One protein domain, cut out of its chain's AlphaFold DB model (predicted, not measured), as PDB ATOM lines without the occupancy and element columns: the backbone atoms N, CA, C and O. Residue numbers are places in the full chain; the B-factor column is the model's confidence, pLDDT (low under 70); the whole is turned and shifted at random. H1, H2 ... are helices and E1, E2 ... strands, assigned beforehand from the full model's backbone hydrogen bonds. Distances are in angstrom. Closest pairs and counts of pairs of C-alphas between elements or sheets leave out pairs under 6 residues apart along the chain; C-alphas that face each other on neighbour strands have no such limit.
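This is residues 2 to 81 of the 194 residues of an uncharacterized protein of Chryseobacterium sp. H1D6C (UniProt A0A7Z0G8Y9). A narrow three-stranded sheet, E1 E3 E2, makes one half of an elongated body, and H3 packs by residues 33 to 38 on the sheet and joins it to a loose helical end with H1 and H2. The short H4 grazes the sheet. The printed part has 80 residues with four named helices and three named strands, in the order H1 H2 H3 E1 H4 E2 E3; the class is mixed, helices and strands, and the sheet is mixed. It is loose, with a radius of gyration of the C-alphas of 14.6 A, and spans 42 by 26 by 20 A.

E3, residues 70 to 76, is 19.4 A long and ends at C-alpha 76 (-30.852, -80.161, 2.833). E1 is residues 45 to 48, 10.0 A, and E2 residues 61 to 64, 10.4 A. H3, residues 29 to 38, is 14.5 A; H2, residues 14 to 23, 14.0 A; H1, residues 2 to 7, 8.8 A, from C-alpha 2 (-25.067, -104.980, -5.726); H4, residues 55 to 58, 5.9 A.

E3 pairs staggered: residues 73 to 76 with parallel E1, N 47 to O 74 at 2.8 A, and residues 70 to 73 with antiparallel E2, its hairpin partner, N 63 to O 71 at 2.9 A. H3 is on the sheet, at a height over the sheet of 8.4 A; its closest C-alphas to E2 are Tyr 38 and Ile 64, 6.8 A. H1 touches H3 at a shallow tilt of 26 degrees, the same way, closest C-alphas Leu 6 and Ser 35, 7.5 A. H2 touches no helix. H4 only grazes the sheet with residues 56 to 58. H1, H2 and H3 have every O i to N i+4 pair within hydrogen-bond range; H4 is too short for one.

The C-alphas farthest apart, Asn 15 and Asp 55, are 43.3 A apart. The printed part has no cut and no long link. Mean pLDDT of the printed part is 88.5; residue 2 alone is under 70.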
ATOM      1  N   GLU A   2     -25.298-104.895  -7.183       62.88
ATOM      2  CA  GLU A   2     -25.067-104.980  -5.726       62.88
ATOM      3  C   GLU A   2     -26.217-105.498  -4.863       62.88
ATOM      4  O   GLU A   2     -25.967-106.295  -3.970       62.88
ATOM      5  N   LYS A   3     -27.480-105.107  -5.104       74.69
ATOM      6  CA  LYS A   3     -28.585-105.554  -4.229       74.69
ATOM      7  C   LYS A   3     -28.668-107.076  -4.103       74.69
ATOM      8  O   LYS A   3     -28.913-107.573  -3.016       74.69
ATOM      9  N   LYS A   4     -28.410-107.801  -5.195       80.38
ATOM     10  CA  LYS A   4     -28.470-109.265  -5.208       80.38
ATOM     11  C   LYS A   4     -27.321-109.894  -4.415       80.38
ATOM     12  O   LYS A   4     -27.527-110.881  -3.727       80.38
ATOM     13  N   ASP A   5     -26.137-109.291  -4.473       81.69
ATOM     14  CA  ASP A   5     -24.981-109.751  -3.699       81.69
ATOM     15  C   ASP A   5     -25.153-109.443  -2.194       81.69
ATOM     16  O   ASP A   5     -24.633-110.164  -1.347       81.69
ATOM     17  N   LEU A   6     -25.924-108.401  -1.853       87.00
ATOM     18  CA  LEU A   6     -26.274-108.022  -0.477       87.00
ATOM     19  C   LEU A   6     -27.418-108.857   0.133       87.00
ATOM     20  O   LEU A   6     -27.514-108.953   1.361       87.00
ATOM     21  N   GLU A   7     -28.291-109.441  -0.694       87.31
ATOM     22  CA  GLU A   7     -29.392-110.314  -0.247       87.31
ATOM     23  C   GLU A   7     -28.857-111.551   0.483       87.31
ATOM     24  O   GLU A   7     -29.333-111.880   1.569       87.31
ATOM     25  N   ASP A   8     -27.819-112.175  -0.077       87.19
ATOM     26  CA  ASP A   8     -27.231-113.415   0.438       87.19
ATOM     27  C   ASP A   8     -26.090-113.176   1.451       87.19
ATOM     28  O   ASP A   8     -25.528-114.131   1.988       87.19
ATOM     29  N   LEU A   9     -25.735-111.915   1.734       90.50
ATOM     30  CA  LEU A   9     -24.626-111.581   2.631       90.50
ATOM     31  C   LEU A   9     -24.967-111.888   4.102       90.50
ATOM     32  O   LEU A   9     -25.850-111.249   4.696       90.50
ATOM     33  N   ASP A  10     -24.217-112.804   4.722       91.12
ATOM     34  CA  ASP A  10     -24.298-113.072   6.162       91.12
ATOM     35  C   ASP A  10     -23.449-112.078   6.967       91.12
ATOM     36  O   ASP A  10     -22.225-112.175   7.047       91.12
ATOM     37  N   LEU A  11     -24.127-111.143   7.636       91.38
ATOM     38  CA  LEU A  11     -23.497-110.126   8.483       91.38
ATOM     39  C   LEU A  11     -22.856-110.698   9.758       91.38
ATOM     40  O   LEU A  11     -22.071-110.006  10.401       91.38
ATOM     41  N   ASN A  12     -23.166-111.944  10.132       93.31
ATOM     42  CA  ASN A  12     -22.546-112.610  11.280       93.31
ATOM     43  C   ASN A  12     -21.266-113.372  10.899       93.31
ATOM     44  O   ASN A  12     -20.530-113.818  11.785       93.31
ATOM     45  N   SER A  13     -20.982-113.520   9.601       95.31
ATOM     46  CA  SER A  13     -19.763-114.148   9.099       95.31
ATOM     47  C   SER A  13     -18.711-113.086   8.793       95.31
ATOM     48  O   SER A  13     -18.753-112.400   7.773       95.31
ATOM     49  N   ASN A  14     -17.683-112.998   9.644       92.81
ATOM     50  CA  ASN A  14     -16.523-112.139   9.377       92.81
ATOM     51  C   ASN A  14     -15.857-112.462   8.029       92.81
ATOM     52  O   ASN A  14     -15.276-111.574   7.411       92.81
ATOM     53  N   ASN A  15     -15.907-113.724   7.585       93.50
ATOM     54  CA  ASN A  15     -15.339-114.126   6.300       93.50
ATOM     55  C   ASN A  15     -16.144-113.551   5.129       93.50
ATOM     56  O   ASN A  15     -15.547-113.001   4.204       93.50
ATOM     57  N   ASP A  16     -17.470-113.629   5.199       92.00
ATOM     58  CA  ASP A  16     -18.368-113.164   4.142       92.00
ATOM     59  C   ASP A  16     -18.303-111.642   4.042       92.00
ATOM     60  O   ASP A  16     -18.076-111.102   2.960       92.00
ATOM     61  N   VAL A  17     -18.383-110.950   5.185       90.19
ATOM     62  CA  VAL A  17     -18.266-109.487   5.258       90.19
ATOM     63  C   VAL A  17     -16.911-109.020   4.725       90.19
ATOM     64  O   VAL A  17     -16.864-108.110   3.899       90.19
ATOM     65  N   ALA A  18     -15.804-109.650   5.137       90.19
ATOM     66  CA  ALA A  18     -14.475-109.277   4.649       90.19
ATOM     67  C   ALA A  18     -14.315-109.541   3.144       90.19
ATOM     68  O   ALA A  18     -13.726-108.724   2.436       90.19
ATOM     69  N   THR A  19     -14.852-110.657   2.647       90.75
ATOM     70  CA  THR A  19     -14.795-111.009   1.223       90.75
ATOM     71  C   THR A  19     -15.613-110.031   0.389       90.75
ATOM     72  O   THR A  19     -15.114-109.541  -0.620       90.75
ATOM     73  N   TYR A  20     -16.825-109.686   0.830       88.75
ATOM     74  CA  TYR A  20     -17.655-108.683   0.168       88.75
ATOM     75  C   TYR A  20     -16.974-107.312   0.165       88.75
ATOM     76  O   TYR A  20     -16.826-106.704  -0.892       88.75
ATOM     77  N   ALA A  21     -16.494-106.854   1.326       87.00
ATOM     78  CA  ALA A  21     -15.827-105.562   1.459       87.00
ATOM     79  C   ALA A  21     -14.583-105.450   0.560       87.00
ATOM     80  O   ALA A  21     -14.299-104.384   0.022       87.00
ATOM     81  N   TRP A  22     -13.845-106.547   0.385       85.75
ATOM     82  CA  TRP A  22     -12.649-106.574  -0.452       85.75
ATOM     83  C   TRP A  22     -12.947-106.716  -1.951       85.75
ATOM     84  O   TRP A  22     -12.272-106.085  -2.762       85.75
ATOM     85  N   ALA A  23     -13.915-107.556  -2.329       85.88
ATOM     86  CA  ALA A  23     -14.136-107.943  -3.723       85.88
ATOM     87  C   ALA A  23     -15.271-107.180  -4.421       85.88
ATOM     88  O   ALA A  23     -15.209-106.990  -5.634       85.88
ATOM     89  N   ASN A  24     -16.300-106.772  -3.674       84.44
ATOM     90  CA  ASN A  24     -17.580-106.317  -4.225       84.44
ATOM     91  C   ASN A  24     -17.978-104.906  -3.781       84.44
ATOM     92  O   ASN A  24     -18.940-104.358  -4.316       84.44
ATOM     93  N   LEU A  25     -17.269-104.310  -2.818       81.50
ATOM     94  CA  LEU A  25     -17.541-102.944  -2.396       81.50
ATOM     95  C   LEU A  25     -17.240-101.975  -3.550       81.50
ATOM     96  O   LEU A  25     -16.144-101.989  -4.116       81.50
ATOM     97  N   SER A  26     -18.225-101.148  -3.903       81.25
ATOM     98  CA  SER A  26     -18.105-100.155  -4.975       81.25
ATOM     99  C   SER A  26     -16.911 -99.221  -4.760       81.25
ATOM    100  O   SER A  26     -16.489 -98.968  -3.638       81.25
ATOM    101  N   SER A  27     -16.376 -98.634  -5.826       74.12
ATOM    102  CA  SER A  27     -15.426 -97.523  -5.695       74.12
ATOM    103  C   SER A  27     -16.112 -96.184  -5.382       74.12
ATOM    104  O   SER A  27     -15.422 -95.187  -5.200       74.12
ATOM    105  N   ILE A  28     -17.449 -96.144  -5.373       75.44
ATOM    106  CA  ILE A  28     -18.269 -94.943  -5.164       75.44
ATOM    107  C   ILE A  28     -18.771 -94.926  -3.712       75.44
ATOM    108  O   ILE A  28     -19.462 -95.862  -3.303       75.44
ATOM    109  N   ASN A  29     -18.457 -93.862  -2.959       71.12
ATOM    110  CA  ASN A  29     -18.773 -93.734  -1.525       71.12
ATOM    111  C   ASN A  29     -20.285 -93.816  -1.244       71.12
ATOM    112  O   ASN A  29     -20.713 -94.644  -0.444       71.12
ATOM    113  N   ASP A  30     -21.116 -93.075  -1.989       73.88
ATOM    114  CA  ASP A  30     -22.584 -93.096  -1.836       73.88
ATOM    115  C   ASP A  30     -23.156 -94.512  -1.820       73.88
ATOM    116  O   ASP A  30     -24.080 -94.850  -1.080       73.88
ATOM    117  N   THR A  31     -22.568 -95.383  -2.635       79.81
ATOM    118  CA  THR A  31     -23.004 -96.764  -2.762       79.81
ATOM    119  C   THR A  31     -22.757 -97.576  -1.486       79.81
ATOM    120  O   THR A  31     -23.508 -98.509  -1.190       79.81
ATOM    121  N   HIS A  32     -21.758 -97.209  -0.681       85.75
ATOM    122  CA  HIS A  32     -21.491 -97.823   0.622       85.75
ATOM    123  C   HIS A  32     -22.590 -97.466   1.619       85.75
ATOM    124  O   HIS A  32     -23.103 -98.363   2.285       85.75
ATOM    125  N   ILE A  33     -23.008 -96.196   1.662       88.50
ATOM    126  CA  ILE A  33     -24.114 -95.729   2.515       88.50
ATOM    127  C   ILE A  33     -25.410 -96.442   2.118       88.50
ATOM    128  O   ILE A  33     -26.106 -96.994   2.970       88.50
ATOM    129  N   MET A  34     -25.704 -96.516   0.815       89.88
ATOM    130  CA  MET A  34     -26.891 -97.222   0.319       89.88
ATOM    131  C   MET A  34     -26.850 -98.723   0.639       89.88
ATOM    132  O   MET A  34     -27.878 -99.310   0.978       89.88
ATOM    133  N   SER A  35     -25.671 -99.348   0.566       90.06
ATOM    134  CA  SER A  35     -25.482-100.751   0.949       90.06
ATOM    135  C   SER A  35     -25.723-100.956   2.445       90.06
ATOM    136  O   SER A  35     -26.435-101.882   2.826       90.06
ATOM    137  N   ALA A  36     -25.191-100.073   3.294       91.31
ATOM    138  CA  ALA A  36     -25.391-100.121   4.739       91.31
ATOM    139  C   ALA A  36     -26.866 -99.931   5.128       91.31
ATOM    140  O   ALA A  36     -27.374-100.676   5.969       91.31
ATOM    141  N   ALA A  37     -27.571 -98.995   4.483       93.31
ATOM    142  CA  ALA A  37     -29.006 -98.792   4.682       93.31
ATOM    143  C   ALA A  37     -29.809-100.022   4.234       93.31
ATOM    144  O   ALA A  37     -30.659-100.522   4.966       93.31
ATOM    145  N   TYR A  38     -29.488-100.596   3.068       92.94
ATOM    146  CA  TYR A  38     -30.164-101.801   2.578       92.94
ATOM    147  C   TYR A  38     -29.943-103.033   3.474       92.94
ATOM    148  O   TYR A  38     -30.833-103.873   3.613       92.94
ATOM    149  N   LEU A  39     -28.775-103.136   4.112       93.38
ATOM    150  CA  LEU A  39     -28.454-104.172   5.095       93.38
ATOM    151  C   LEU A  39     -29.058-103.904   6.488       93.38
ATOM    152  O   LEU A  39     -28.908-104.752   7.371       93.38
ATOM    153  N   ASN A  40     -29.753-102.773   6.677       94.00
ATOM    154  CA  ASN A  40     -30.303-102.300   7.953       94.00
ATOM    155  C   ASN A  40     -29.227-102.118   9.044       94.00
ATOM    156  O   ASN A  40     -29.436-102.456  10.209       94.00
ATOM    157  N   ILE A  41     -28.039-101.651   8.642       93.06
ATOM    158  CA  ILE A  41     -26.920-101.331   9.546       93.06
ATOM    159  C   ILE A  41     -27.040 -99.891  10.058       93.06
ATOM    160  O   ILE A  41     -26.707 -99.612  11.209       93.06
ATOM    161  N   ILE A  42     -27.519 -98.987   9.204       94.12
ATOM    162  CA  ILE A  42     -27.812 -97.587   9.525       94.12
ATOM    163  C   ILE A  42     -29.305 -97.315   9.322       94.12
ATOM    164  O   ILE A  42     -29.958 -98.044   8.575       94.12
ATOM    165  N   GLY A  43     -29.816 -96.292  10.011       94.56
ATOM    166  CA  GLY A  43     -31.196 -95.818   9.890       94.56
ATOM    167  C   GLY A  43     -31.349 -94.707   8.848       94.56
ATOM    168  O   GLY A  43     -30.760 -94.763   7.766       94.56
ATOM    169  N   ASP A  44     -32.116 -93.676   9.208       96.75
ATOM    170  CA  ASP A  44     -32.339 -92.493   8.374       96.75
ATOM    171  C   ASP A  44     -31.026 -91.766   8.031       96.75
ATOM    172  O   ASP A  44     -30.078 -91.693   8.819       96.75
ATOM    173  N   ILE A  45     -30.978 -91.205   6.825       96.31
ATOM    174  CA  ILE A  45     -29.807 -90.529   6.265       96.31
ATOM    175  C   ILE A  45     -30.112 -89.040   6.147       96.31
ATOM    176  O   ILE A  45     -31.130 -88.646   5.585       96.31
ATOM    177  N   TYR A  46     -29.194 -88.205   6.625       96.81
ATOM    178  CA  TYR A  46     -29.317 -86.750   6.588       96.81
ATOM    179  C   TYR A  46     -28.194 -86.179   5.726       96.81
ATOM    180  O   TYR A  46     -27.038 -86.138   6.140       96.81
ATOM    181  N   LEU A  47     -28.538 -85.745   4.517       94.50
ATOM    182  CA  LEU A  47     -27.593 -85.286   3.507       94.50
ATOM    183  C   LEU A  47     -27.655 -83.768   3.358       94.50
ATOM    184  O   LEU A  47     -28.695 -83.211   3.008       94.50
ATOM    185  N   HIS A  48     -26.526 -83.094   3.549       94.06
ATOM    186  CA  HIS A  48     -26.372 -81.697   3.156       94.06
ATOM    187  C   HIS A  48     -25.508 -81.606   1.905       94.06
ATOM    188  O   HIS A  48     -24.317 -81.898   1.948       94.06
ATOM    189  N   CYS A  49     -26.110 -81.192   0.793       88.81
ATOM    190  CA  CYS A  49     -25.433 -81.112  -0.494       88.81
ATOM    191  C   CYS A  49     -25.745 -79.792  -1.206       88.81
ATOM    192  O   CYS A  49     -26.870 -79.286  -1.189       88.81
ATOM    193  N   HIS A  50     -24.723 -79.227  -1.852       80.88
ATOM    194  CA  HIS A  50     -24.857 -78.029  -2.686       80.88
ATOM    195  C   HIS A  50     -25.322 -78.349  -4.112       80.88
ATOM    196  O   HIS A  50     -25.804 -77.462  -4.816       80.88
ATOM    197  N   GLN A  51     -25.153 -79.599  -4.542       71.69
ATOM    198  CA  GLN A  51     -25.352 -80.022  -5.920       71.69
ATOM    199  C   GLN A  51     -26.819 -80.396  -6.160       71.69
ATOM    200  O   GLN A  51     -27.357 -81.291  -5.516       71.69
ATOM    201  N   GLY A  52     -27.448 -79.701  -7.103       71.19
ATOM    202  CA  GLY A  52     -28.814 -79.939  -7.557       71.19
ATOM    203  C   GLY A  52     -29.190 -78.899  -8.609       71.19
ATOM    204  O   GLY A  52     -28.830 -77.726  -8.504       71.19
ATOM    205  N   SER A  53     -29.864 -79.329  -9.668       71.56
ATOM    206  CA  SER A  53     -30.343 -78.460 -10.748       71.56
ATOM    207  C   SER A  53     -31.778 -77.983 -10.520       71.56
ATOM    208  O   SER A  53     -32.182 -76.963 -11.079       71.56
ATOM    209  N   PHE A  54     -32.557 -78.712  -9.722       75.62
ATOM    210  CA  PHE A  54     -33.983 -78.479  -9.519       75.62
ATOM    211  C   PHE A  54     -34.351 -78.642  -8.045       75.62
ATOM    212  O   PHE A  54     -33.736 -79.436  -7.346       75.62
ATOM    213  N   ASP A  55     -35.400 -77.957  -7.580       76.06
ATOM    214  CA  ASP A  55     -35.836 -78.037  -6.173       76.06
ATOM    215  C   ASP A  55     -36.124 -79.481  -5.718       76.06
ATOM    216  O   ASP A  55     -35.827 -79.838  -4.580       76.06
ATOM    217  N   ARG A  56     -36.592 -80.339  -6.638       82.56
ATOM    218  CA  ARG A  56     -36.810 -81.778  -6.402       82.56
ATOM    219  C   ARG A  56     -35.557 -82.545  -5.972       82.56
ATOM    220  O   ARG A  56     -35.667 -83.629  -5.415       82.56
ATOM    221  N   ASP A  57     -34.365 -82.023  -6.257       83.88
ATOM    222  CA  ASP A  57     -33.111 -82.699  -5.917       83.88
ATOM    223  C   ASP A  57     -32.872 -82.685  -4.394       83.88
ATOM    224  O   ASP A  57     -32.131 -83.522  -3.878       83.88
ATOM    225  N   TRP A  58     -33.574 -81.804  -3.669       89.19
ATOM    226  CA  TRP A  58     -33.606 -81.740  -2.207       89.19
ATOM    227  C   TRP A  58     -34.906 -82.288  -1.598       89.19
ATOM    228  O   TRP A  58     -35.153 -82.086  -0.412       89.19
ATOM    229  N   GLU A  59     -35.744 -82.981  -2.374       91.06
ATOM    230  CA  GLU A  59     -36.880 -83.715  -1.809       91.06
ATOM    231  C   GLU A  59     -36.404 -84.980  -1.077       91.06
ATOM    232  O   GLU A  59     -35.458 -85.659  -1.509       91.06
ATOM    233  N   ASP A  60     -37.086 -85.286   0.033       93.69
ATOM    234  CA  ASP A  60     -36.873 -86.509   0.803       93.69
ATOM    235  C   ASP A  60     -37.074 -87.737  -0.103       93.69
ATOM    236  O   ASP A  60     -38.027 -87.813  -0.881       93.69
ATOM    237  N   ASP A  61     -36.182 -88.714   0.028       93.19
ATOM    238  CA  ASP A  61     -36.261 -89.998  -0.672       93.19
ATOM    239  C   ASP A  61     -36.461 -91.138   0.331       93.19
ATOM    240  O   ASP A  61     -36.291 -90.962   1.540       93.19
ATOM    241  N   GLN A  62     -36.831 -92.319  -0.157       94.50
ATOM    242  CA  GLN A  62     -37.049 -93.495   0.675       94.50
ATOM    243  C   GLN A  62     -36.346 -94.724   0.120       94.50
ATOM    244  O   GLN A  62     -36.395 -95.027  -1.073       94.50
ATOM    245  N   ILE A  63     -35.760 -95.495   1.029       93.19
ATOM    246  CA  ILE A  63     -35.172 -96.794   0.731       93.19
ATOM    247  C   ILE A  63     -35.853 -97.846   1.583       93.19
ATOM    248  O   ILE A  63     -36.031 -97.678   2.783       93.19
ATOM    249  N   ILE A  64     -36.221 -98.952   0.943       93.94
ATOM    250  CA  ILE A  64     -36.695-100.149   1.628       93.94
ATOM    251  C   ILE A  64     -35.505-101.097   1.770       93.94
ATOM    252  O   ILE A  64     -34.863-101.439   0.768       93.94
ATOM    253  N   ASP A  65     -35.204-101.490   3.004       94.31
ATOM    254  CA  ASP A  65     -34.133-102.437   3.304       94.31
ATOM    255  C   ASP A  65     -34.516-103.889   2.984       94.31
ATOM    256  O   ASP A  65     -35.647-104.198   2.592       94.31
ATOM    257  N   ARG A  66     -33.564-104.811   3.151       92.81
ATOM    258  CA  ARG A  66     -33.784-106.239   2.873       92.81
ATOM    259  C   ARG A  66     -34.793-106.922   3.804       92.81
ATOM    260  O   ARG A  66     -35.231-108.030   3.507       92.81
ATOM    261  N   TYR A  67     -35.159-106.289   4.916       93.38
ATOM    262  CA  TYR A  67     -36.150-106.782   5.876       93.38
ATOM    263  C   TYR A  67     -37.519-106.099   5.726       93.38
ATOM    264  O   TYR A  67     -38.469-106.486   6.405       93.38
ATOM    265  N   GLY A  68     -37.640-105.125   4.821       94.12
ATOM    266  CA  GLY A  68     -38.864-104.375   4.567       94.12
ATOM    267  C   GLY A  68     -39.046-103.123   5.432       94.12
ATOM    268  O   GLY A  68     -40.132-102.546   5.383       94.12
ATOM    269  N   ASN A  69     -38.042-102.689   6.205       96.19
ATOM    270  CA  ASN A  69     -38.117-101.403   6.904       96.19
ATOM    271  C   ASN A  69     -37.846-100.255   5.929       96.19
ATOM    272  O   ASN A  69     -37.053-100.386   4.991       96.19
ATOM    273  N   THR A  70     -38.503 -99.123   6.169       96.50
ATOM    274  CA  THR A  70     -38.308 -97.897   5.395       96.50
ATOM    275  C   THR A  70     -37.310 -96.992   6.100       96.50
ATOM    276  O   THR A  70     -37.499 -96.670   7.270       96.50
ATOM    277  N   HIS A  71     -36.314 -96.539   5.349       95.88
ATOM    278  CA  HIS A  71     -35.326 -95.537   5.735       95.88
ATOM    279  C   HIS A  71     -35.569 -94.270   4.921       95.88
ATOM    280  O   HIS A  71     -35.784 -94.347   3.705       95.88
ATOM    281  N   THR A  72     -35.541 -93.110   5.567       96.94
ATOM    282  CA  THR A  72     -35.723 -91.807   4.918       96.94
ATOM    283  C   THR A  72     -34.368 -91.180   4.620       96.94
ATOM    284  O   THR A  72     -33.512 -91.090   5.496       96.94
ATOM    285  N   ILE A  73     -34.183 -90.682   3.398       95.75
ATOM    286  CA  ILE A  73     -33.052 -89.822   3.040       95.75
ATOM    287  C   ILE A  73     -33.550 -88.384   3.026       95.75
ATOM    288  O   ILE A  73     -34.229 -87.969   2.089       95.75
ATOM    289  N   LYS A  74     -33.193 -87.621   4.055       96.12
ATOM    290  CA  LYS A  74     -33.514 -86.200   4.189       96.12
ATOM    291  C   LYS A  74     -32.423 -85.359   3.557       96.12
ATOM    292  O   LYS A  74     -31.260 -85.482   3.936       96.12
ATOM    293  N   LYS A  75     -32.785 -84.502   2.606       95.19
ATOM    294  CA  LYS A  75     -31.823 -83.708   1.830       95.19
ATOM    295  C   LYS A  75     -31.981 -82.227   2.145       95.19
ATOM    296  O   LYS A  75     -33.083 -81.692   2.160       95.19
ATOM    297  N   PHE A  76     -30.864 -81.548   2.382       94.56
ATOM    298  CA  PHE A  76     -30.852 -80.161   2.833       94.56
ATOM    299  C   PHE A  76     -29.947 -79.312   1.956       94.56
ATOM    300  O   PHE A  76     -28.746 -79.563   1.841       94.56
ATOM    301  N   LYS A  77     -30.522 -78.250   1.391       91.00
ATOM    302  CA  LYS A  77     -29.773 -77.251   0.625       91.00
ATOM    303  C   LYS A  77     -29.010 -76.291   1.523       91.00
ATOM    304  O   LYS A  77     -27.868 -75.950   1.232       91.00
ATOM    305  N   GLU A  78     -29.641 -75.871   2.615       91.94
ATOM    306  CA  GLU A  78     -29.079 -74.920   3.565       91.94
ATOM    307  C   GLU A  78     -28.623 -75.638   4.832       91.94
ATOM    308  O   GLU A  78     -29.348 -76.446   5.416       91.94
ATOM    309  N   TYR A  79     -27.429 -75.285   5.308       92.88
ATOM    310  CA  TYR A  79     -26.862 -75.852   6.534       92.88
ATOM    311  C   TYR A  79     -27.780 -75.640   7.749       92.88
ATOM    312  O   TYR A  79     -27.860 -76.483   8.642       92.88
ATOM    313  N   LYS A  80     -28.517 -74.520   7.772       94.94
ATOM    314  CA  LYS A  80     -29.420 -74.186   8.875       94.94
ATOM    315  C   LYS A  80     -30.626 -75.121   8.960       94.94
ATOM    316  O   LYS A  80     -31.089 -75.398  10.066       94.94
ATOM    317  N   ASP A  81     -31.110 -75.616   7.826       95.56
ATOM    318  CA  ASP A  81     -32.251 -76.531   7.790       95.56
ATOM    319  C   ASP A  81     -31.848 -77.916   8.304       95.56
ATOM    320  O   ASP A  81     -32.563 -78.483   9.133       95.56
TER     321      ASP A  81